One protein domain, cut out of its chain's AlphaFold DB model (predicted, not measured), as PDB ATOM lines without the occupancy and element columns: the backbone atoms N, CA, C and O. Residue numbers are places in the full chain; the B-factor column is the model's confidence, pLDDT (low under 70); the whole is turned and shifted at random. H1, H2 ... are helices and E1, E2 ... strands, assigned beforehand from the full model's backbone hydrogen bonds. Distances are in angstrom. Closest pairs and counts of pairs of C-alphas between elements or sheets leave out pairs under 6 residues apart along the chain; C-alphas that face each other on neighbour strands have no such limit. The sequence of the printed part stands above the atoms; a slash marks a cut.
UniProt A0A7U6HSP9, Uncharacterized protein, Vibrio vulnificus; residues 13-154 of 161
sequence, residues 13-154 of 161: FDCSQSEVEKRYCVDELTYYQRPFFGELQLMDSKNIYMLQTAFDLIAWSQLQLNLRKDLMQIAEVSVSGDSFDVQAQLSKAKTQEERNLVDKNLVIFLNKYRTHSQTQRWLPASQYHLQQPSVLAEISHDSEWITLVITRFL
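Overview. This is residues 13 to 154 of the 161 residues of an uncharacterized protein of Vibrio vulnificus (UniProt A0A7U6HSP9). One long, twisted sheet of eight strands makes the length of this domain, with the helix H1 packed on one face of it, its residues 57 to 68 close to strands such as E4, E6, E7 and E8. At the end of the sheet that holds E4 and E5, a helical hairpin of H2 and H3 packs on it, H3 over the same face as H1, while H2 stands up from the sheet; E1 makes the other edge. The printed part has 142 residues with three named helices and eight named strands, along the chain E1 E2 E3 H1 E4 E5 H2 H3 E6 E7 E8, and the class is mixed, helices and strands. The sheet's order is E1 E2 E3 E8 E7 E6 E4 E5, antiparallel throughout. The whole is compact, with a radius of gyration of the C-alphas of 16.4 A, yet elongated, spanning 52 by 32 by 28 A.

Arrangement. Residues 13 to 14 form a short antiparallel pairing with residues 24 to 25 of E1, residues 23 to 31, an edge strand that bends by 81 degrees at residue 27. E1, E2, residues 34 to 42, and E3, residues 46 to 54, form a meander, each strand the antiparallel neighbour of the one before. N 26 and O 38 are 2.8 A apart in the hairpin of E1 and E2, and N 39 and O 50 are 2.9 A apart in that of E2 and E3, both within hydrogen-bond range. H1, residues 57 to 69, is on the sheet; the closest C-alphas of H1 and E8, residues 145 to 153, are those of Trp 60 and Ile 146, 7.0 A apart. E4, residues 72 to 79, bends by 56 degrees at residue 75 and forms a hairpin with the other edge strand, E5, residues 82 to 85, where N 79 and O 82 are 2.8 A apart. H2, residues 86 to 92, stands up from the sheet, its line rising 62 degrees out of the local plane; its closest C-alpha to E4 is that of Gln 87, 4.9 A from that of Ala 75. H2 and H3, residues 96 to 112, form a helical hairpin: residues 99 to 106 of H3 touch H2, at a shallow tilt of 26 degrees, opposite ways, the closest C-alphas being those of Leu 90 and Arg 99, 6.1 A apart. H3 lies over E4 and E5 at a height over the sheet of 10.2 A. H1 and H3 lie on the same face, which gives two layers, helices on one face of a sheet. E5, H2, H3 and E6, residues 119 to 124, form a split strand-helix-strand unit, two strands running the same way with E4 between them, and its crossover is right-handed. E6, E7, residues 135 to 141, and E8 form a second meander. Within hydrogen-bond range across the pairs are N 121 and O 76 of E6 and E4, 2.9 A apart, N 122 and O 137 of E6 and E7, 2.7 A apart, N 138 and O 149 of E7 and E8, 2.8 A apart, and N 49 and O 150 of E3 and E8, 2.9 A apart. Every O i to N i+4 pair is within hydrogen-bond range in H1 and H3, and 2 of 3 are in H2.

Along the chain. E1 begins at C-alpha 23, (88.548, 128.397, 85.517), and is 19.5 A long from first to last C-alpha. E2 is 23.9 A, E3 26.6 A, E4 20.1 A, E7 20.2 A and E8 25.5 A long, and E5 and E6 are shorter. H1 is 18.5 A long and H3, the longest helix by residues, 24.5 A, beginning at C-alpha 96, (68.942, 102.762, 116.562). E8 ends at C-alpha 153, (80.814, 114.499, 89.925).

Size, cuts and confidence. The C-alphas farthest apart are those of Glu 19 and Glu 97, 54.0 A. The printed part has no cut and no long link; H3 to E6, with 6 residues, and E6 to E7, with 10, are short links, and the others are tight. The mean pLDDT of the printed part is 92.8, and no printed residue is under 70.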
ATOM      1  N   PHE A  13      83.832 135.533  86.645       89.50
ATOM      2  CA  PHE A  13      84.598 135.995  85.488       89.50
ATOM      3  C   PHE A  13      85.675 134.974  85.114       89.50
ATOM      4  O   PHE A  13      86.171 134.243  85.968       89.50
ATOM      5  N   ASP A  14      86.023 134.897  83.830       91.25
ATOM      6  CA  ASP A  14      87.080 133.999  83.359       91.25
ATOM      7  C   ASP A  14      88.440 134.435  83.931       91.25
ATOM      8  O   ASP A  14      88.845 135.590  83.794       91.25
ATOM      9  N   CYS A  15      89.125 133.505  84.593       90.88
ATOM     10  CA  CYS A  15      90.461 133.689  85.159       90.88
ATOM     11  C   CYS A  15      91.386 132.511  84.802       90.88
ATOM     12  O   CYS A  15      92.330 132.191  85.531       90.88
ATOM     13  N   SER A  16      91.092 131.837  83.689       90.25
ATOM     14  CA  SER A  16      91.835 130.679  83.199       90.25
ATOM     15  C   SER A  16      93.301 131.036  82.929       90.25
ATOM     16  O   SER A  16      93.608 132.029  82.273       90.25
ATOM     17  N   GLN A  17      94.233 130.206  83.416       83.00
ATOM     18  CA  GLN A  17      95.674 130.373  83.150       83.00
ATOM     19  C   GLN A  17      96.126 129.686  81.853       83.00
ATOM     20  O   GLN A  17      97.236 129.919  81.376       83.00
ATOM     21  N   SER A  18      95.286 128.815  81.287       81.44
ATOM     22  CA  SER A  18      95.524 128.134  80.014       81.44
ATOM     23  C   SER A  18      94.200 127.840  79.312       81.44
ATOM     24  O   SER A  18      93.163 127.756  79.962       81.44
ATOM     25  N   GLU A  19      94.236 127.613  77.998       73.50
ATOM     26  CA  GLU A  19      93.040 127.242  77.220       73.50
ATOM     27  C   GLU A  19      92.487 125.848  77.573       73.50
ATOM     28  O   GLU A  19      91.350 125.524  77.232       73.50
ATOM     29  N   VAL A  20      93.283 125.018  78.256       74.25
ATOM     30  CA  VAL A  20      92.915 123.645  78.629       74.25
ATOM     31  C   VAL A  20      92.172 123.611  79.968       74.25
ATOM     32  O   VAL A  20      91.288 122.782  80.165       74.25
ATOM     33  N   GLU A  21      92.495 124.522  80.887       77.06
ATOM     34  CA  GLU A  21      91.886 124.581  82.216       77.06
ATOM     35  C   GLU A  21      90.887 125.731  82.310       77.06
ATOM     36  O   GLU A  21      91.251 126.858  82.641       77.06
ATOM     37  N   LYS A  22      89.606 125.430  82.073       89.12
ATOM     38  CA  LYS A  22      88.531 126.413  82.244       89.12
ATOM     39  C   LYS A  22      88.320 126.701  83.727       89.12
ATOM     40  O   LYS A  22      87.800 125.855  84.467       89.12
ATOM     41  N   ARG A  23      88.704 127.906  84.149       91.19
ATOM     42  CA  ARG A  23      88.548 128.397  85.517       91.19
ATOM     43  C   ARG A  23      87.832 129.738  85.528       91.19
ATOM     44  O   ARG A  23      88.171 130.646  84.778       91.19
ATOM     45  N   TYR A  24      86.876 129.863  86.436       92.62
ATOM     46  CA  TYR A  24      86.147 131.099  86.654       92.62
ATOM     47  C   TYR A  24      86.285 131.533  88.104       92.62
ATOM     48  O   TYR A  24      86.065 130.729  89.002       92.62
ATOM     49  N   CYS A  25      86.618 132.791  88.336       92.81
ATOM     50  CA  CYS A  25      86.813 133.360  89.660       92.81
ATOM     51  C   CYS A  25      85.601 134.203  90.045       92.81
ATOM     52  O   CYS A  25      84.902 134.724  89.179       92.81
ATOM     53  N   VAL A  26      85.344 134.331  91.341       92.31
ATOM     54  CA  VAL A  26      84.294 135.183  91.894       92.31
ATOM     55  C   VAL A  26      84.846 135.955  93.085       92.31
ATOM     56  O   VAL A  26      85.358 135.360  94.036       92.31
ATOM     57  N   ASP A  27      84.725 137.279  93.033       88.12
ATOM     58  CA  ASP A  27      85.183 138.160  94.112       88.12
ATOM     59  C   ASP A  27      84.220 138.135  95.303       88.12
ATOM     60  O   ASP A  27      84.644 138.190  96.453       88.12
ATOM     61  N   GLU A  28      82.915 138.020  95.039       88.56
ATOM     62  CA  GLU A  28      81.905 137.896  96.084       88.56
ATOM     63  C   GLU A  28      80.723 137.028  95.631       88.56
ATOM     64  O   GLU A  28      79.978 137.349  94.705       88.56
ATOM     65  N   LEU A  29      80.536 135.912  96.328       86.88
ATOM     66  CA  LEU A  29      79.411 134.999  96.225       86.88
ATOM     67  C   LEU A  29      78.795 134.847  97.614       86.88
ATOM     68  O   LEU A  29      79.423 134.331  98.539       86.88
ATOM     69  N   THR A  30      77.540 135.255  97.774       85.50
ATOM     70  CA  THR A  30      76.836 135.042  99.042       85.50
ATOM     71  C   THR A  30      76.315 133.608  99.122       85.50
ATOM     72  O   THR A  30      75.391 133.232  98.402       85.50
ATOM     73  N   TYR A  31      76.864 132.812 100.042       82.62
ATOM     74  CA  TYR A  31      76.297 131.516 100.420       82.62
ATOM     75  C   TYR A  31      75.510 131.683 101.723       82.62
ATOM     76  O   TYR A  31      76.066 131.914 102.802       82.62
ATOM     77  N   TYR A  32      74.182 131.608 101.607       86.19
ATOM     78  CA  TYR A  32      73.218 131.985 102.645       86.19
ATOM     79  C   TYR A  32      73.363 133.442 103.120       86.19
ATOM     80  O   TYR A  32      72.745 134.331 102.551       86.19
ATOM     81  N   GLN A  33      74.124 133.685 104.188       82.50
ATOM     82  CA  GLN A  33      74.253 134.999 104.841       82.50
ATOM     83  C   GLN A  33      75.708 135.479 104.909       82.50
ATOM     84  O   GLN A  33      76.001 136.450 105.603       82.50
ATOM     85  N   ARG A  34      76.636 134.767 104.261       84.88
ATOM     86  CA  ARG A  34      78.066 135.062 104.335       84.88
ATOM     87  C   ARG A  34      78.649 135.236 102.935       84.88
ATOM     88  O   ARG A  34      78.345 134.413 102.068       84.88
ATOM     89  N   PRO A  35      79.482 136.266 102.728       90.81
ATOM     90  CA  PRO A  35      80.236 136.411 101.500       90.81
ATOM     91  C   PRO A  35      81.390 135.406 101.483       90.81
ATOM     92  O   PRO A  35      82.082 135.198 102.486       90.81
ATOM     93  N   PHE A  36      81.578 134.798 100.324       92.12
ATOM     94  CA  PHE A  36      82.734 133.991  99.978       92.12
ATOM     95  C   PHE A  36      83.356 134.558  98.711       92.12
ATOM     96  O   PHE A  36      82.640 135.022  97.831       92.12
ATOM     97  N   PHE A  37      84.668 134.458  98.586       94.25
ATOM     98  CA  PHE A  37      85.353 134.592  97.304       94.25
ATOM     99  C   PHE A  37      85.859 133.219  96.888       94.25
ATOM    100  O   PHE A  37      85.938 132.307  97.715       94.25
ATOM    101  N   GLY A  38      86.197 133.038  95.620       93.88
ATOM    102  CA  GLY A  38      86.748 131.761  95.206       93.88
ATOM    103  C   GLY A  38      86.732 131.520  93.717       93.88
ATOM    104  O   GLY A  38      86.724 132.447  92.913       93.88
ATOM    105  N   GLU A  39      86.727 130.245  93.358       94.56
ATOM    106  CA  GLU A  39      86.848 129.807  91.980       94.56
ATOM    107  C   GLU A  39      86.018 128.557  91.682       94.56
ATOM    108  O   GLU A  39      85.697 127.740  92.550       94.56
ATOM    109  N   LEU A  40      85.673 128.420  90.410       94.00
ATOM    110  CA  LEU A  40      85.037 127.279  89.788       94.00
ATOM    111  C   LEU A  40      85.990 126.717  88.737       94.00
ATOM    112  O   LEU A  40      86.297 127.384  87.752       94.00
ATOM    113  N   GLN A  41      86.399 125.467  88.915       93.50
ATOM    114  CA  GLN A  41      87.130 124.700  87.918       93.50
ATOM    115  C   GLN A  41      86.179 123.724  87.221       93.50
ATOM    116  O   GLN A  41      85.519 122.909  87.877       93.50
ATOM    117  N   LEU A  42      86.115 123.801  85.891       90.19
ATOM    118  CA  LEU A  42      85.356 122.861  85.066       90.19
ATOM    119  C   LEU A  42      86.285 121.760  84.552       90.19
ATOM    120  O   LEU A  42      87.344 122.048  83.998       90.19
ATOM    121  N   MET A  43      85.888 120.501  84.731       89.50
ATOM    122  CA  MET A  43      86.614 119.335  84.224       89.50
ATOM    123  C   MET A  43      85.626 118.331  83.622       89.50
ATOM    124  O   MET A  43      84.460 118.289  84.011       89.50
ATOM    125  N   ASP A  44      86.104 117.451  82.744       87.62
ATOM    126  CA  ASP A  44      85.249 116.490  82.028       87.62
ATOM    127  C   ASP A  44      84.461 115.552  82.957       87.62
ATOM    128  O   ASP A  44      83.333 115.161  82.667       87.62
ATOM    129  N   SER A  45      85.055 115.182  84.096       89.62
ATOM    130  CA  SER A  45      84.475 114.221  85.044       89.62
ATOM    131  C   SER A  45      83.870 114.858  86.293       89.62
ATOM    132  O   SER A  45      83.150 114.188  87.038       89.62
ATOM    133  N   LYS A  46      84.167 116.130  86.570       92.62
ATOM    134  CA  LYS A  46      83.713 116.823  87.778       92.62
ATOM    135  C   LYS A  46      83.884 118.330  87.659       92.62
ATOM    136  O   LYS A  46      84.799 118.805  87.003       92.62
ATOM    137  N   ASN A  47      83.074 119.061  88.409       93.56
ATOM    138  CA  ASN A  47      83.262 120.489  88.631       93.56
ATOM    139  C   ASN A  47      83.621 120.728  90.094       93.56
ATOM    140  O   ASN A  47      82.987 120.145  90.980       93.56
ATOM    141  N   ILE A  48      84.613 121.578  90.343       95.38
ATOM    142  CA  ILE A  48      85.090 121.910  91.688       95.38
ATOM    143  C   ILE A  48      84.814 123.384  91.949       95.38
ATOM    144  O   ILE A  48      85.266 124.237  91.195       95.38
ATOM    145  N   TYR A  49      84.090 123.671  93.024       95.00
ATOM    146  CA  TYR A  49      83.919 125.015  93.561       95.00
ATOM    147  C   TYR A  49      84.779 125.122  94.811       95.00
ATOM    148  O   TYR A  49      84.548 124.368  95.752       95.00
ATOM    149  N   MET A  50      85.738 126.037  94.832       96.00
ATOM    150  CA  MET A  50      86.529 126.357  96.015       96.00
ATOM    151  C   MET A  50      86.136 127.750  96.479       96.00
ATOM    152  O   MET A  50      86.301 128.710  95.740       96.00
ATOM    153  N   LEU A  51      85.594 127.850  97.687       95.12
ATOM    154  CA  LEU A  51      85.084 129.077  98.282       95.12
ATOM    155  C   LEU A  51      85.792 129.330  99.609       95.12
ATOM    156  O   LEU A  51      85.973 128.407 100.401       95.12
ATOM    157  N   GLN A  52      86.157 130.576  99.874       96.50
ATOM    158  CA  GLN A  52      86.869 130.978 101.079       96.50
ATOM    159  C   GLN A  52      86.211 132.179 101.752       96.50
ATOM    160  O   GLN A  52      85.638 133.055 101.103       96.50
ATOM    161  N   THR A  53      86.264 132.196 103.080       95.94
ATOM    162  CA  THR A  53      85.802 133.310 103.914       95.94
ATOM    163  C   THR A  53      86.605 133.349 105.210       95.94
ATOM    164  O   THR A  53      87.198 132.340 105.598       95.94
ATOM    165  N   ALA A  54      86.648 134.499 105.880       96.12
ATOM    166  CA  ALA A  54      87.419 134.651 107.110       96.12
ATOM    167  C   ALA A  54      86.926 133.692 108.207       96.12
ATOM    168  O   ALA A  54      85.720 133.478 108.380       96.12
ATOM    169  N   PHE A  55      87.863 133.119 108.960       94.75
ATOM    170  CA  PHE A  55      87.552 132.228 110.064       94.75
ATOM    171  C   PHE A  55      87.087 133.002 111.293       94.75
ATOM    172  O   PHE A  55      87.789 133.839 111.857       94.75
ATOM    173  N   ASP A  56      85.907 132.625 111.764       93.75
ATOM    174  CA  ASP A  56      85.479 132.828 113.135       93.75
ATOM    175  C   ASP A  56      84.602 131.629 113.555       93.75
ATOM    176  O   ASP A  56      84.035 130.917 112.716       93.75
ATOM    177  N   LEU A  57      84.487 131.369 114.861       91.56
ATOM    178  CA  LEU A  57      83.731 130.211 115.364       91.56
ATOM    179  C   LEU A  57      82.239 130.253 114.990       91.56
ATOM    180  O   LEU A  57      81.602 129.201 114.875       91.56
ATOM    181  N   ILE A  58      81.672 131.448 114.814       93.12
ATOM    182  CA  ILE A  58      80.281 131.642 114.400       93.12
ATOM    183  C   ILE A  58      80.147 131.289 112.917       93.12
ATOM    184  O   ILE A  58      79.251 130.523 112.574       93.12
ATOM    185  N   ALA A  59      81.037 131.780 112.054       93.38
ATOM    186  CA  ALA A  59      81.081 131.476 110.628       93.38
ATOM    187  C   ALA A  59      81.261 129.972 110.384       93.38
ATOM    188  O   ALA A  59      80.518 129.383 109.598       93.38
ATOM    189  N   TRP A  60      82.161 129.328 111.130       94.25
ATOM    190  CA  TRP A  60      82.361 127.879 111.073       94.25
ATOM    191  C   TRP A  60      81.088 127.105 111.432       94.25
ATOM    192  O   TRP A  60      80.637 126.238 110.683       94.25
ATOM    193  N   SER A  61      80.451 127.472 112.546       93.38
ATOM    194  CA  SER A  61      79.205 126.836 112.991       93.38
ATOM    195  C   SER A  61      78.056 127.078 112.003       93.38
ATOM    196  O   SER A  61      77.275 126.174 111.712       93.38
ATOM    197  N   GLN A  62      77.951 128.290 111.452       94.69
ATOM    198  CA  GLN A  62      76.948 128.639 110.445       94.69
ATOM    199  C   GLN A  62      77.128 127.827 109.163       94.69
ATOM    200  O   GLN A  62      76.139 127.333 108.624       94.69
ATOM    201  N   LEU A  63      78.366 127.642 108.701       95.12
ATOM    202  CA  LEU A  63      78.655 126.835 107.520       95.12
ATOM    203  C   LEU A  63      78.211 125.378 107.710       95.12
ATOM    204  O   LEU A  63      77.502 124.841 106.861       95.12
ATOM    205  N   GLN A  64      78.528 124.766 108.854       95.19
ATOM    206  CA  GLN A  64      78.062 123.412 109.186       95.19
ATOM    207  C   GLN A  64      76.528 123.311 109.200       95.19
ATOM    208  O   GLN A  64      75.954 122.348 108.688       95.19
ATOM    209  N   LEU A  65      75.842 124.311 109.765       95.25
ATOM    210  CA  LEU A  65      74.377 124.363 109.787       95.25
ATOM    211  C   LEU A  65      73.779 124.543 108.386       95.25
ATOM    212  O   LEU A  65      72.740 123.956 108.090       95.25
ATOM    213  N   ASN A  66      74.415 125.331 107.522       95.25
ATOM    214  CA  ASN A  66      73.967 125.536 106.146       95.25
ATOM    215  C   ASN A  66      74.122 124.261 105.309       95.25
ATOM    216  O   ASN A  66      73.179 123.874 104.628       95.25
ATOM    217  N   LEU A  67      75.226 123.524 105.469       96.12
ATOM    218  CA  LEU A  67      75.369 122.198 104.858       96.12
ATOM    219  C   LEU A  67      74.274 121.231 105.333       96.12
ATOM    220  O   LEU A  67      73.704 120.495 104.531       96.12
ATOM    221  N   ARG A  68      73.912 121.264 106.623       95.31
ATOM    222  CA  ARG A  68      72.775 120.477 107.135       95.31
ATOM    223  C   ARG A  68      71.444 120.872 106.488       95.31
ATOM    224  O   ARG A  68      70.645 119.984 106.199       95.31
ATOM    225  N   LYS A  69      71.201 122.167 106.252       94.75
ATOM    226  CA  LYS A  69      70.006 122.650 105.528       94.75
ATOM    227  C   LYS A  69      69.983 122.172 104.078       94.75
ATOM    228  O   LYS A  69      68.918 121.823 103.584       94.75
ATOM    229  N   ASP A  70      71.153 122.048 103.458       94.88
ATOM    230  CA  ASP A  70      71.332 121.476 102.118       94.88
ATOM    231  C   ASP A  70      71.235 119.935 102.103       94.88
ATOM    232  O   ASP A  70      71.611 119.287 101.127       94.88
ATOM    233  N   LEU A  71      70.714 119.329 103.179       95.75
ATOM    234  CA  LEU A  71      70.541 117.883 103.347       95.75
ATOM    235  C   LEU A  71      71.861 117.099 103.274       95.75
ATOM    236  O   LEU A  71      71.875 115.913 102.933       95.75
ATOM    237  N   MET A  72      72.971 117.748 103.628       96.31
ATOM    238  CA  MET A  72      74.271 117.105 103.761       96.31
ATOM    239  C   MET A  72      74.453 116.551 105.174       96.31
ATOM    240  O   MET A  72      73.942 117.082 106.161       96.31
ATOM    241  N   GLN A  73      75.234 115.487 105.292       95.69
ATOM    242  CA  GLN A  73      75.588 114.836 106.542       95.69
ATOM    243  C   GLN A  73      77.104 114.655 106.617       95.69
ATOM    244  O   GLN A  73      77.734 114.257 105.638       95.69
ATOM    245  N   ILE A  74      77.682 114.919 107.794       96.81
ATOM    246  CA  ILE A  74      79.102 114.666 108.076       96.81
ATOM    247  C   ILE A  74      79.384 113.185 107.842       96.81
ATOM    248  O   ILE A  74      78.770 112.340 108.487       96.81
ATOM    249  N   ALA A  75      80.301 112.881 106.934       96.38
ATOM    250  CA  ALA A  75      80.841 111.552 106.674       96.38
ATOM    251  C   ALA A  75      82.116 111.290 107.473       96.38
ATOM    252  O   ALA A  75      82.331 110.172 107.929       96.38
ATOM    253  N   GLU A  76      82.935 112.318 107.681       97.25
ATOM    254  CA  GLU A  76      84.230 112.189 108.341       97.25
ATOM    255  C   GLU A  76      84.664 113.526 108.939       97.25
ATOM    256  O   GLU A  76      84.349 114.587 108.394       97.25
ATOM    257  N   VAL A  77      85.395 113.468 110.048       97.38
ATOM    258  CA  VAL A  77      86.066 114.618 110.660       97.38
ATOM    259  C   VAL A  77      87.517 114.245 110.922       97.38
ATOM    260  O   VAL A  77      87.766 113.203 111.520       97.38
ATOM    261  N   SER A  78      88.453 115.111 110.543       96.62
ATOM    262  CA  SER A  78      89.891 114.911 110.737       96.62
ATOM    263  C   SER A  78      90.515 116.132 111.408       96.62
ATOM    264  O   SER A  78      90.290 117.264 110.975       96.62
ATOM    265  N   VAL A  79      91.291 115.906 112.472       94.19
ATOM    266  CA  VAL A  79      91.927 116.948 113.291       94.19
ATOM    267  C   VAL A  79      93.290 116.465 113.783       94.19
ATOM    268  O   VAL A  79      93.368 115.458 114.474       94.19
ATOM    269  N   SER A  80      94.371 117.185 113.467       84.12
ATOM    270  CA  SER A  80      95.717 116.946 114.032       84.12
ATOM    271  C   SER A  80      96.206 115.482 114.006       84.12
ATOM    272  O   SER A  80      96.903 115.045 114.917       84.12
ATOM    273  N   GLY A  81      95.858 114.723 112.960       85.06
ATOM    274  CA  GLY A  81      96.233 113.310 112.804       85.06
ATOM    275  C   GLY A  81      95.235 112.305 113.392       85.06
ATOM    276  O   GLY A  81      95.321 111.124 113.066       85.06
ATOM    277  N   ASP A  82      94.261 112.762 114.179       94.50
ATOM    278  CA  ASP A  82      93.107 111.964 114.585       94.50
ATOM    279  C   ASP A  82      91.978 112.097 113.560       94.50
ATOM    280  O   ASP A  82      91.781 113.155 112.954       94.50
ATOM    281  N   SER A  83      91.186 111.038 113.394       96.38
ATOM    282  CA  SER A  83      89.984 111.075 112.566       96.38
ATOM    283  C   SER A  83      88.820 110.317 113.192       96.38
ATOM    284  O   SER A  83      88.982 109.395 113.994       96.38
ATOM    285  N   PHE A  84      87.616 110.733 112.817       97.25
ATOM    286  CA  PHE A  84      86.368 110.079 113.159       97.25
ATOM    287  C   PHE A  84      85.565 109.845 111.880       97.25
ATOM    288  O   PHE A  84      84.929 110.757 111.348       97.25
ATOM    289  N   ASP A  85      85.591 108.605 111.394       96.38
ATOM    290  CA  ASP A  85      84.813 108.176 110.233       96.38
ATOM    291  C   ASP A  85      83.386 107.816 110.673       96.38
ATOM    292  O   ASP A  85      83.132 106.763 111.275       96.38
ATOM    293  N   VAL A  86      82.453 108.732 110.420       96.00
ATOM    294  CA  VAL A  86      81.031 108.581 110.750       96.00
ATOM    295  C   VAL A  86      80.383 107.578 109.796       96.00
ATOM    296  O   VAL A  86      79.593 106.735 110.223       96.00
ATOM    297  N   GLN A  87      80.750 107.624 108.514       94.69
ATOM    298  CA  GLN A  87      80.185 106.778 107.467       94.69
ATOM    299  C   GLN A  87      80.486 105.294 107.718       94.69
ATOM    300  O   GLN A  87      79.584 104.452 107.656       94.69
ATOM    301  N   ALA A  88      81.729 104.965 108.075       94.12
ATOM    302  CA  ALA A  88      82.144 103.604 108.396       94.12
ATOM    303  C   ALA A  88      81.554 103.084 109.715       94.12
ATOM    304  O   ALA A  88      81.339 101.880 109.858       94.12
ATOM    305  N   GLN A  89      81.294 103.956 110.692       95.75
ATOM    306  CA  GLN A  89      80.646 103.558 111.943       95.75
ATOM    307  C   GLN A  89      79.143 103.330 111.752       95.75
ATOM    308  O   GLN A  89      78.615 102.307 112.194       95.75
ATOM    309  N   LEU A  90      78.459 104.220 111.027       93.88
ATOM    310  CA  LEU A  90      77.035 104.071 110.722       93.88
ATOM    311  C   LEU A  90      76.742 102.880 109.803       93.88
ATOM    312  O   LEU A  90      75.682 102.275 109.938       93.88
ATOM    313  N   SER A  91      77.662 102.501 108.909       92.19
ATOM    314  CA  SER A  91      77.495 101.300 108.073       92.19
ATOM    315  C   SER A  91      77.553  99.994 108.876       92.19
ATOM    316  O   SER A  91      76.969  98.991 108.465       92.19
ATOM    317  N   LYS A  92      78.222 100.006 110.036       93.56
ATOM    318  CA  LYS A  92      78.304  98.868 110.962       93.56
ATOM    319  C   LYS A  92      77.154  98.843 111.973       93.56
ATOM    320  O   LYS A  92      76.836  97.767 112.478       93.56
ATOM    321  N   ALA A  93      76.538  99.992 112.253       94.06
ATOM    322  CA  ALA A  93      75.420 100.123 113.182       94.06
ATOM    323  C   ALA A  93      74.130  99.503 112.614       94.06
ATOM    324  O   ALA A  93      73.613  99.902 111.565       94.06
ATOM    325  N   LYS A  94      73.580  98.534 113.340       94.19
ATOM    326  CA  LYS A  94      72.370  97.785 112.990       94.19
ATOM    327  C   LYS A  94      71.149  98.315 113.730       94.19
ATOM    328  O   LYS A  94      70.062  98.359 113.152       94.19
ATOM    329  N   THR A  95      71.314  98.743 114.981       96.00
ATOM    330  CA  THR A  95      70.212  99.225 115.826       96.00
ATOM    331  C   THR A  95      70.177 100.752 115.907       96.00
ATOM    332  O   THR A  95      71.152 101.435 115.594       96.00
ATOM    333  N   GLN A  96      69.040 101.318 116.325       95.50
ATOM    334  CA  GLN A  96      68.942 102.762 116.562       95.50
ATOM    335  C   GLN A  96      69.840 103.214 117.724       95.50
ATOM    336  O   GLN A  96      70.407 104.299 117.673       95.50
ATOM    337  N   GLU A  97      70.004 102.380 118.751       96.56
ATOM    338  CA  GLU A  97      70.878 102.665 119.894       96.56
ATOM    339  C   GLU A  97      72.346 102.791 119.468       96.56
ATOM    340  O   GLU A  97      73.023 103.732 119.876       96.56
ATOM    341  N   GLU A  98      72.818 101.903 118.587       96.44
ATOM    342  CA  GLU A  98      74.166 101.976 118.015       96.44
ATOM    343  C   GLU A  98      74.348 103.241 117.170       96.44
ATOM    344  O   GLU A  98      75.367 103.916 117.297       96.44
ATOM    345  N   ARG A  99      73.351 103.618 116.357       94.69
ATOM    346  CA  ARG A  99      73.391 104.876 115.588       94.69
ATOM    347  C   ARG A  99      73.469 106.098 116.508       94.69
ATOM    348  O   ARG A  99      74.339 106.943 116.320       94.69
ATOM    349  N   ASN A 100      72.637 106.148 117.550       96.12
ATOM    350  CA  ASN A 100      72.658 107.225 118.545       96.12
ATOM    351  C   ASN A 100      74.010 107.300 119.274       96.12
ATOM    352  O   ASN A 100      74.467 108.383 119.643       96.12
ATOM    353  N   LEU A 101      74.663 106.154 119.494       97.19
ATOM    354  CA  LEU A 101      75.996 106.106 120.084       97.19
ATOM    355  C   LEU A 101      77.053 106.706 119.148       97.19
ATOM    356  O   LEU A 101      77.924 107.435 119.626       97.19
ATOM    357  N   VAL A 102      76.961 106.464 117.835       96.94
ATOM    358  CA  VAL A 102      77.834 107.115 116.843       96.94
ATOM    359  C   VAL A 102      77.656 108.632 116.883       96.94
ATOM    360  O   VAL A 102      78.651 109.349 116.986       96.94
ATOM    361  N   ASP A 103      76.413 109.123 116.898       94.81
ATOM    362  CA  ASP A 103      76.124 110.561 116.986       94.81
ATOM    363  C   ASP A 103      76.701 111.180 118.267       94.81
ATOM    364  O   ASP A 103      77.364 112.221 118.233       94.81
ATOM    365  N   LYS A 104      76.517 110.511 119.411       96.88
ATOM    366  CA  LYS A 104      77.088 110.944 120.692       96.88
ATOM    367  C   LYS A 104      78.616 111.007 120.637       96.88
ATOM    368  O   LYS A 104      79.204 111.983 121.102       96.88
ATOM    369  N   ASN A 105      79.258 109.983 120.079       97.44
ATOM    370  CA  ASN A 105      80.714 109.913 119.991       97.44
ATOM    371  C   ASN A 105      81.281 110.976 119.043       97.44
ATOM    372  O   ASN A 105      82.306 111.575 119.361       97.44
ATOM    373  N   LEU A 106      80.585 111.277 117.943       96.31
ATOM    374  CA  LEU A 106      80.933 112.381 117.050       96.31
ATOM    375  C   LEU A 106      80.895 113.727 117.786       96.31
ATOM    376  O   LEU A 106      81.835 114.513 117.684       96.31
ATOM    377  N   VAL A 107      79.843 113.992 118.568       94.69
ATOM    378  CA  VAL A 107      79.741 115.229 119.364       94.69
ATOM    379  C   VAL A 107      80.881 115.331 120.379       94.69
ATOM    380  O   VAL A 107      81.476 116.396 120.535       94.69
ATOM    381  N   ILE A 108      81.226 114.228 121.052       96.06
ATOM    382  CA  ILE A 108      82.365 114.186 121.980       96.06
ATOM    383  C   ILE A 108      83.677 114.486 121.240       96.06
ATOM    384  O   ILE A 108      84.474 115.290 121.724       96.06
ATOM    385  N   PHE A 109      83.883 113.888 120.063       95.75
ATOM    386  CA  PHE A 109      85.066 114.112 119.233       95.75
ATOM    387  C   PHE A 109      85.199 115.584 118.813       95.75
ATOM    388  O   PHE A 109      86.238 116.200 119.043       95.75
ATOM    389  N   LEU A 110      84.127 116.183 118.287       93.19
ATOM    390  CA  LEU A 110      84.105 117.594 117.880       93.19
ATOM    391  C   LEU A 110      84.385 118.542 119.053       93.19
ATOM    392  O   LEU A 110      85.141 119.504 118.912       93.19
ATOM    393  N   ASN A 111      83.817 118.257 120.229       91.62
ATOM    394  CA  ASN A 111      84.029 119.072 121.424       91.62
ATOM    395  C   ASN A 111      85.470 118.998 121.942       91.62
ATOM    396  O   ASN A 111      85.995 120.014 122.397       91.62
ATOM    397  N   LYS A 112      86.123 117.831 121.846       92.69
ATOM    398  CA  LYS A 112      87.536 117.659 122.225       92.69
ATOM    399  C   LYS A 112      88.457 118.583 121.419       92.69
ATOM    400  O   LYS A 112      89.401 119.133 121.977       92.69
ATOM    401  N   TYR A 113      88.155 118.790 120.137       90.12
ATOM    402  CA  TYR A 113      89.000 119.541 119.203       90.12
ATOM    403  C   TYR A 113      88.447 120.916 118.819       90.12
ATOM    404  O   TYR A 113      88.864 121.488 117.816       90.12
ATOM    405  N   ARG A 114      87.542 121.491 119.618       84.00
ATOM    406  CA  ARG A 114      86.796 122.716 119.271       84.00
ATOM    407  C   ARG A 114      87.656 123.895 118.787       84.00
ATOM    408  O   ARG A 114      87.185 124.684 117.979       84.00
ATOM    409  N   THR A 115      88.875 124.035 119.299       85.25
ATOM    410  CA  THR A 115      89.801 125.136 118.972       85.25
ATOM    411  C   THR A 115      90.907 124.750 117.990       85.25
ATOM    412  O   THR A 115      91.774 125.569 117.709       85.25
ATOM    413  N   HIS A 116      90.931 123.504 117.522       91.44
ATOM    414  CA  HIS A 116      91.934 123.019 116.577       91.44
ATOM    415  C   HIS A 116      91.426 123.205 115.153       91.44
ATOM    416  O   HIS A 116      90.220 123.159 114.936       91.44
ATOM    417  N   SER A 117      92.339 123.358 114.197       93.12
ATOM    418  CA  SER A 117      92.027 123.280 112.772       93.12
ATOM    419  C   SER A 117      91.407 121.924 112.445       93.12
ATOM    420  O   SER A 117      91.951 120.881 112.820       93.12
ATOM    421  N   GLN A 118      90.268 121.935 111.757       93.50
ATOM    422  CA  GLN A 118      89.528 120.722 111.416       93.50
ATOM    423  C   GLN A 118      89.242 120.680 109.925       93.50
ATOM    424  O   GLN A 118      88.974 121.714 109.317       93.50
ATOM    425  N   THR A 119      89.196 119.468 109.382       96.88
ATOM    426  CA  THR A 119      88.610 119.176 108.073       96.88
ATOM    427  C   THR A 119      87.409 118.265 108.269       96.88
ATOM    428  O   THR A 119      87.454 117.323 109.060       96.88
ATOM    429  N   GLN A 120      86.320 118.536 107.560       97.44
ATOM    430  CA  GLN A 120      85.107 117.733 107.591       97.44
ATOM    431  C   GLN A 120      84.666 117.393 106.179       97.44
ATOM    432  O   GLN A 120      84.530 118.274 105.330       97.44
ATOM    433  N   ARG A 121      84.373 116.115 105.966       97.44
ATOM    434  CA  ARG A 121      83.821 115.585 104.724       97.44
ATOM    435  C   ARG A 121      82.316 115.437 104.874       97.44
ATOM    436  O   ARG A 121      81.851 114.867 105.859       97.44
ATOM    437  N   TRP A 122      81.552 115.914 103.903       97.94
ATOM    438  CA  TRP A 122      80.093 115.951 103.928       97.94
ATOM    439  C   TRP A 122      79.510 115.343 102.658       97.94
ATOM    440  O   TRP A 122      79.902 115.692 101.545       97.94
ATOM    441  N   LEU A 123      78.533 114.459 102.833       97.06
ATOM    442  CA  LEU A 123      77.850 113.753 101.749       97.06
ATOM    443  C   LEU A 123      76.343 114.015 101.802       97.06
ATOM    444  O   LEU A 123      75.814 114.208 102.897       97.06
ATOM    445  N   PRO A 124      75.617 113.959 100.672       96.44
ATOM    446  CA  PRO A 124      74.160 114.009 100.694       96.44
ATOM    447  C   PRO A 124      73.605 112.878 101.554       96.44
ATOM    448  O   PRO A 124      73.983 111.719 101.371       96.44
ATOM    449  N   ALA A 125      72.670 113.185 102.452       93.12
ATOM    450  CA  ALA A 125      72.077 112.186 103.342       93.12
ATOM    451  C   ALA A 125      71.426 111.026 102.561       93.12
ATOM    452  O   ALA A 125      71.537 109.866 102.947       93.12
ATOM    453  N   SER A 126      70.820 111.320 101.405       93.00
ATOM    454  CA  SER A 126      70.218 110.320 100.509       93.00
ATOM    455  C   SER A 126      71.232 109.414  99.798       93.00
ATOM    456  O   SER A 126      70.858 108.363  99.282       93.00
ATOM    457  N   GLN A 127      72.506 109.804  99.760       92.31
ATOM    458  CA  GLN A 127      73.585 109.103  99.055       92.31
ATOM    459  C   GLN A 127      74.696 108.644  99.999       92.31
ATOM    460  O   GLN A 127      75.748 108.195  99.558       92.31
ATOM    461  N   TYR A 128      74.461 108.724 101.305       88.88
ATOM    462  CA  TYR A 128      75.461 108.487 102.338       88.88
ATOM    463  C   TYR A 128      76.021 107.050 102.339       88.88
ATOM    464  O   TYR A 128      77.093 106.789 102.875       88.88
ATOM    465  N   HIS A 129      75.318 106.109 101.706       86.00
ATOM    466  CA  HIS A 129      75.753 104.719 101.533       86.00
ATOM    467  C   HIS A 129      76.452 104.446 100.194       86.00
ATOM    468  O   HIS A 129      76.959 103.345  99.986       86.00
ATOM    469  N   LEU A 130      76.461 105.410  99.271       86.62
ATOM    470  CA  LEU A 130      77.078 105.237  97.963       86.62
ATOM    471  C   LEU A 130      78.595 105.386  98.072       86.62
ATOM    472  O   LEU A 130      79.100 106.281  98.747       86.62
ATOM    473  N   GLN A 131      79.322 104.532  97.349       80.62
ATOM    474  CA  GLN A 131      80.773 104.672  97.195       80.62
ATOM    475  C   GLN A 131      81.139 105.917  96.377       80.62
ATOM    476  O   GLN A 131      82.181 106.518  96.613       80.62
ATOM    477  N   GLN A 132      80.274 106.311  95.436       84.19
ATOM    478  CA  GLN A 132      80.477 107.471  94.575       84.19
ATOM    479  C   GLN A 132      79.231 108.374  94.606       84.19
ATOM    480  O   GLN A 132      78.274 108.138  93.866       84.19
ATOM    481  N   PRO A 133      79.196 109.369  95.505       91.31
ATOM    482  CA  PRO A 133      78.107 110.336  95.576       91.31
ATOM    483  C   PRO A 133      78.175 111.303  94.385       91.31
ATOM    484  O   PRO A 133      79.240 111.540  93.823       91.31
ATOM    485  N   SER A 134      77.052 111.914  94.012       91.81
ATOM    486  CA  SER A 134      77.009 112.928  92.948       91.81
ATOM    487  C   SER A 134      77.647 114.251  93.370       91.81
ATOM    488  O   SER A 134      78.047 115.056  92.530       91.81
ATOM    489  N   VAL A 135      77.714 114.506  94.676       95.38
ATOM    490  CA  VAL A 135      78.347 115.694  95.240       95.38
ATOM    491  C   VAL A 135      79.058 115.350  96.541       95.38
ATOM    492  O   VAL A 135      78.595 114.521  97.323       95.38
ATOM    493  N   LEU A 136      80.183 116.009  96.756       96.31
ATOM    494  CA  LEU A 136      80.974 115.984  97.971       96.31
ATOM    495  C   LEU A 136      81.205 117.437  98.390       96.31
ATOM    496  O   LEU A 136      81.584 118.251  97.551       96.31
ATOM    497  N   ALA A 137      80.986 117.752  99.664       97.88
ATOM    498  CA  ALA A 137      81.436 119.008 100.247       97.88
ATOM    499  C   ALA A 137      82.524 118.724 101.286       97.88
ATOM    500  O   ALA A 137      82.363 117.859 102.144       97.88
ATOM    501  N   GLU A 138      83.621 119.455 101.217       98.00
ATOM    502  CA  GLU A 138      84.689 119.428 102.205       98.00
ATOM    503  C   GLU A 138      84.808 120.823 102.790       98.00
ATOM    504  O   GLU A 138      84.917 121.799 102.055       98.00
ATOM    505  N   ILE A 139      84.742 120.921 104.112       97.50
ATOM    506  CA  ILE A 139      84.993 122.179 104.803       97.50
ATOM    507  C   ILE A 139      86.212 122.022 105.682       97.50
ATOM    508  O   ILE A 139      86.342 121.034 106.402       97.50
ATOM    509  N   SER A 140      87.097 122.998 105.637       96.88
ATOM    510  CA  SER A 140      88.246 123.074 106.519       96.88
ATOM    511  C   SER A 140      88.392 124.475 107.072       96.88
ATOM    512  O   SER A 140      87.873 125.438 106.502       96.88
ATOM    513  N   HIS A 141      89.081 124.595 108.197       95.44
ATOM    514  CA  HIS A 141      89.514 125.893 108.679       95.44
ATOM    515  C   HIS A 141      90.894 125.823 109.316       95.44
ATOM    516  O   HIS A 141      91.281 124.797 109.880       95.44
ATOM    517  N   ASP A 142      91.600 126.944 109.262       91.44
ATOM    518  CA  ASP A 142      92.776 127.219 110.076       91.44
ATOM    519  C   ASP A 142      92.492 128.391 111.036       91.44
ATOM    520  O   ASP A 142      91.361 128.535 111.510       91.44
ATOM    521  N   SER A 143      93.515 129.166 111.407       90.31
ATOM    522  CA  SER A 143      93.367 130.346 112.265       90.31
ATOM    523  C   SER A 143      92.846 131.586 111.533       90.31
ATOM    524  O   SER A 143      92.472 132.549 112.199       90.31
ATOM    525  N   GLU A 144      92.842 131.589 110.202       94.31
ATOM    526  CA  GLU A 144      92.552 132.758 109.367       94.31
ATOM    527  C   GLU A 144      91.367 132.535 108.429       94.31
ATOM    528  O   GLU A 144      90.546 133.436 108.260       94.31
ATOM    529  N   TRP A 145      91.246 131.343 107.848       96.12
ATOM    530  CA  TRP A 145      90.319 131.063 106.759       96.12
ATOM    531  C   TRP A 145      89.470 129.828 107.017       96.12
ATOM    532  O   TRP A 145      89.916 128.827 107.576       96.12
ATOM    533  N   ILE A 146      88.235 129.893 106.534       96.94
ATOM    534  CA  ILE A 146      87.390 128.739 106.256       96.94
ATOM    535  C   ILE A 146      87.445 128.501 104.753       96.94
ATOM    536  O   ILE A 146      87.200 129.420 103.974       96.94
ATOM    537  N   THR A 147      87.712 127.264 104.351       97.44
ATOM    538  CA  THR A 147      87.643 126.825 102.956       97.44
ATOM    539  C   THR A 147      86.506 125.821 102.804       97.44
ATOM    540  O   THR A 147      86.426 124.848 103.547       97.44
ATOM    541  N   LEU A 148      85.620 126.059 101.841       97.19
ATOM    542  CA  LEU A 148      84.561 125.159 101.400       97.19
ATOM    543  C   LEU A 148      84.885 124.699  99.979       97.19
ATOM    544  O   LEU A 148      84.913 125.506  99.055       97.19
ATOM    545  N   VAL A 149      85.070 123.399  99.795       97.75
ATOM    546  CA  VAL A 149      85.248 122.775  98.486       97.75
ATOM    547  C   VAL A 149      84.022 121.933  98.167       97.75
ATOM    548  O   VAL A 149      83.730 120.969  98.868       97.75
ATOM    549  N   ILE A 150      83.298 122.263  97.101       96.69
ATOM    550  CA  ILE A 150      82.189 121.453  96.589       96.69
ATOM    551  C   ILE A 150      82.634 120.789  95.293       96.69
ATOM    552  O   ILE A 150      82.799 121.447  94.269       96.69
ATOM    553  N   THR A 151      82.761 119.467  95.317       96.56
ATOM    554  CA  THR A 151      83.004 118.656  94.124       96.56
ATOM    555  C   THR A 151      81.690 118.062  93.637       96.56
ATOM    556  O   THR A 151      81.068 117.267  94.337       96.56
ATOM    557  N   ARG A 152      81.267 118.413  92.421       95.06
ATOM    558  CA  ARG A 152      80.133 117.786  91.728       95.06
ATOM    559  C   ARG A 152      80.660 116.817  90.686       95.06
ATOM    560  O   ARG A 152      81.268 117.252  89.714       95.06
ATOM    561  N   PHE A 153      80.413 115.529  90.876       93.12
ATOM    562  CA  PHE A 153      80.814 114.499  89.925       93.12
ATOM    563  C   PHE A 153      79.834 114.473  88.753       93.12
ATOM    564  O   PHE A 153      78.615 114.452  88.946       93.12
ATOM    565  N   LEU A 154      80.370 114.504  87.537       88.69
ATOM    566  CA  LEU A 154      79.585 114.443  86.315       88.69
ATOM    567  C   LEU A 154      79.394 112.976  85.918       88.69
ATOM    568  O   LEU A 154      80.327 112.177  86.037       88.69
TER     569      LEU A 154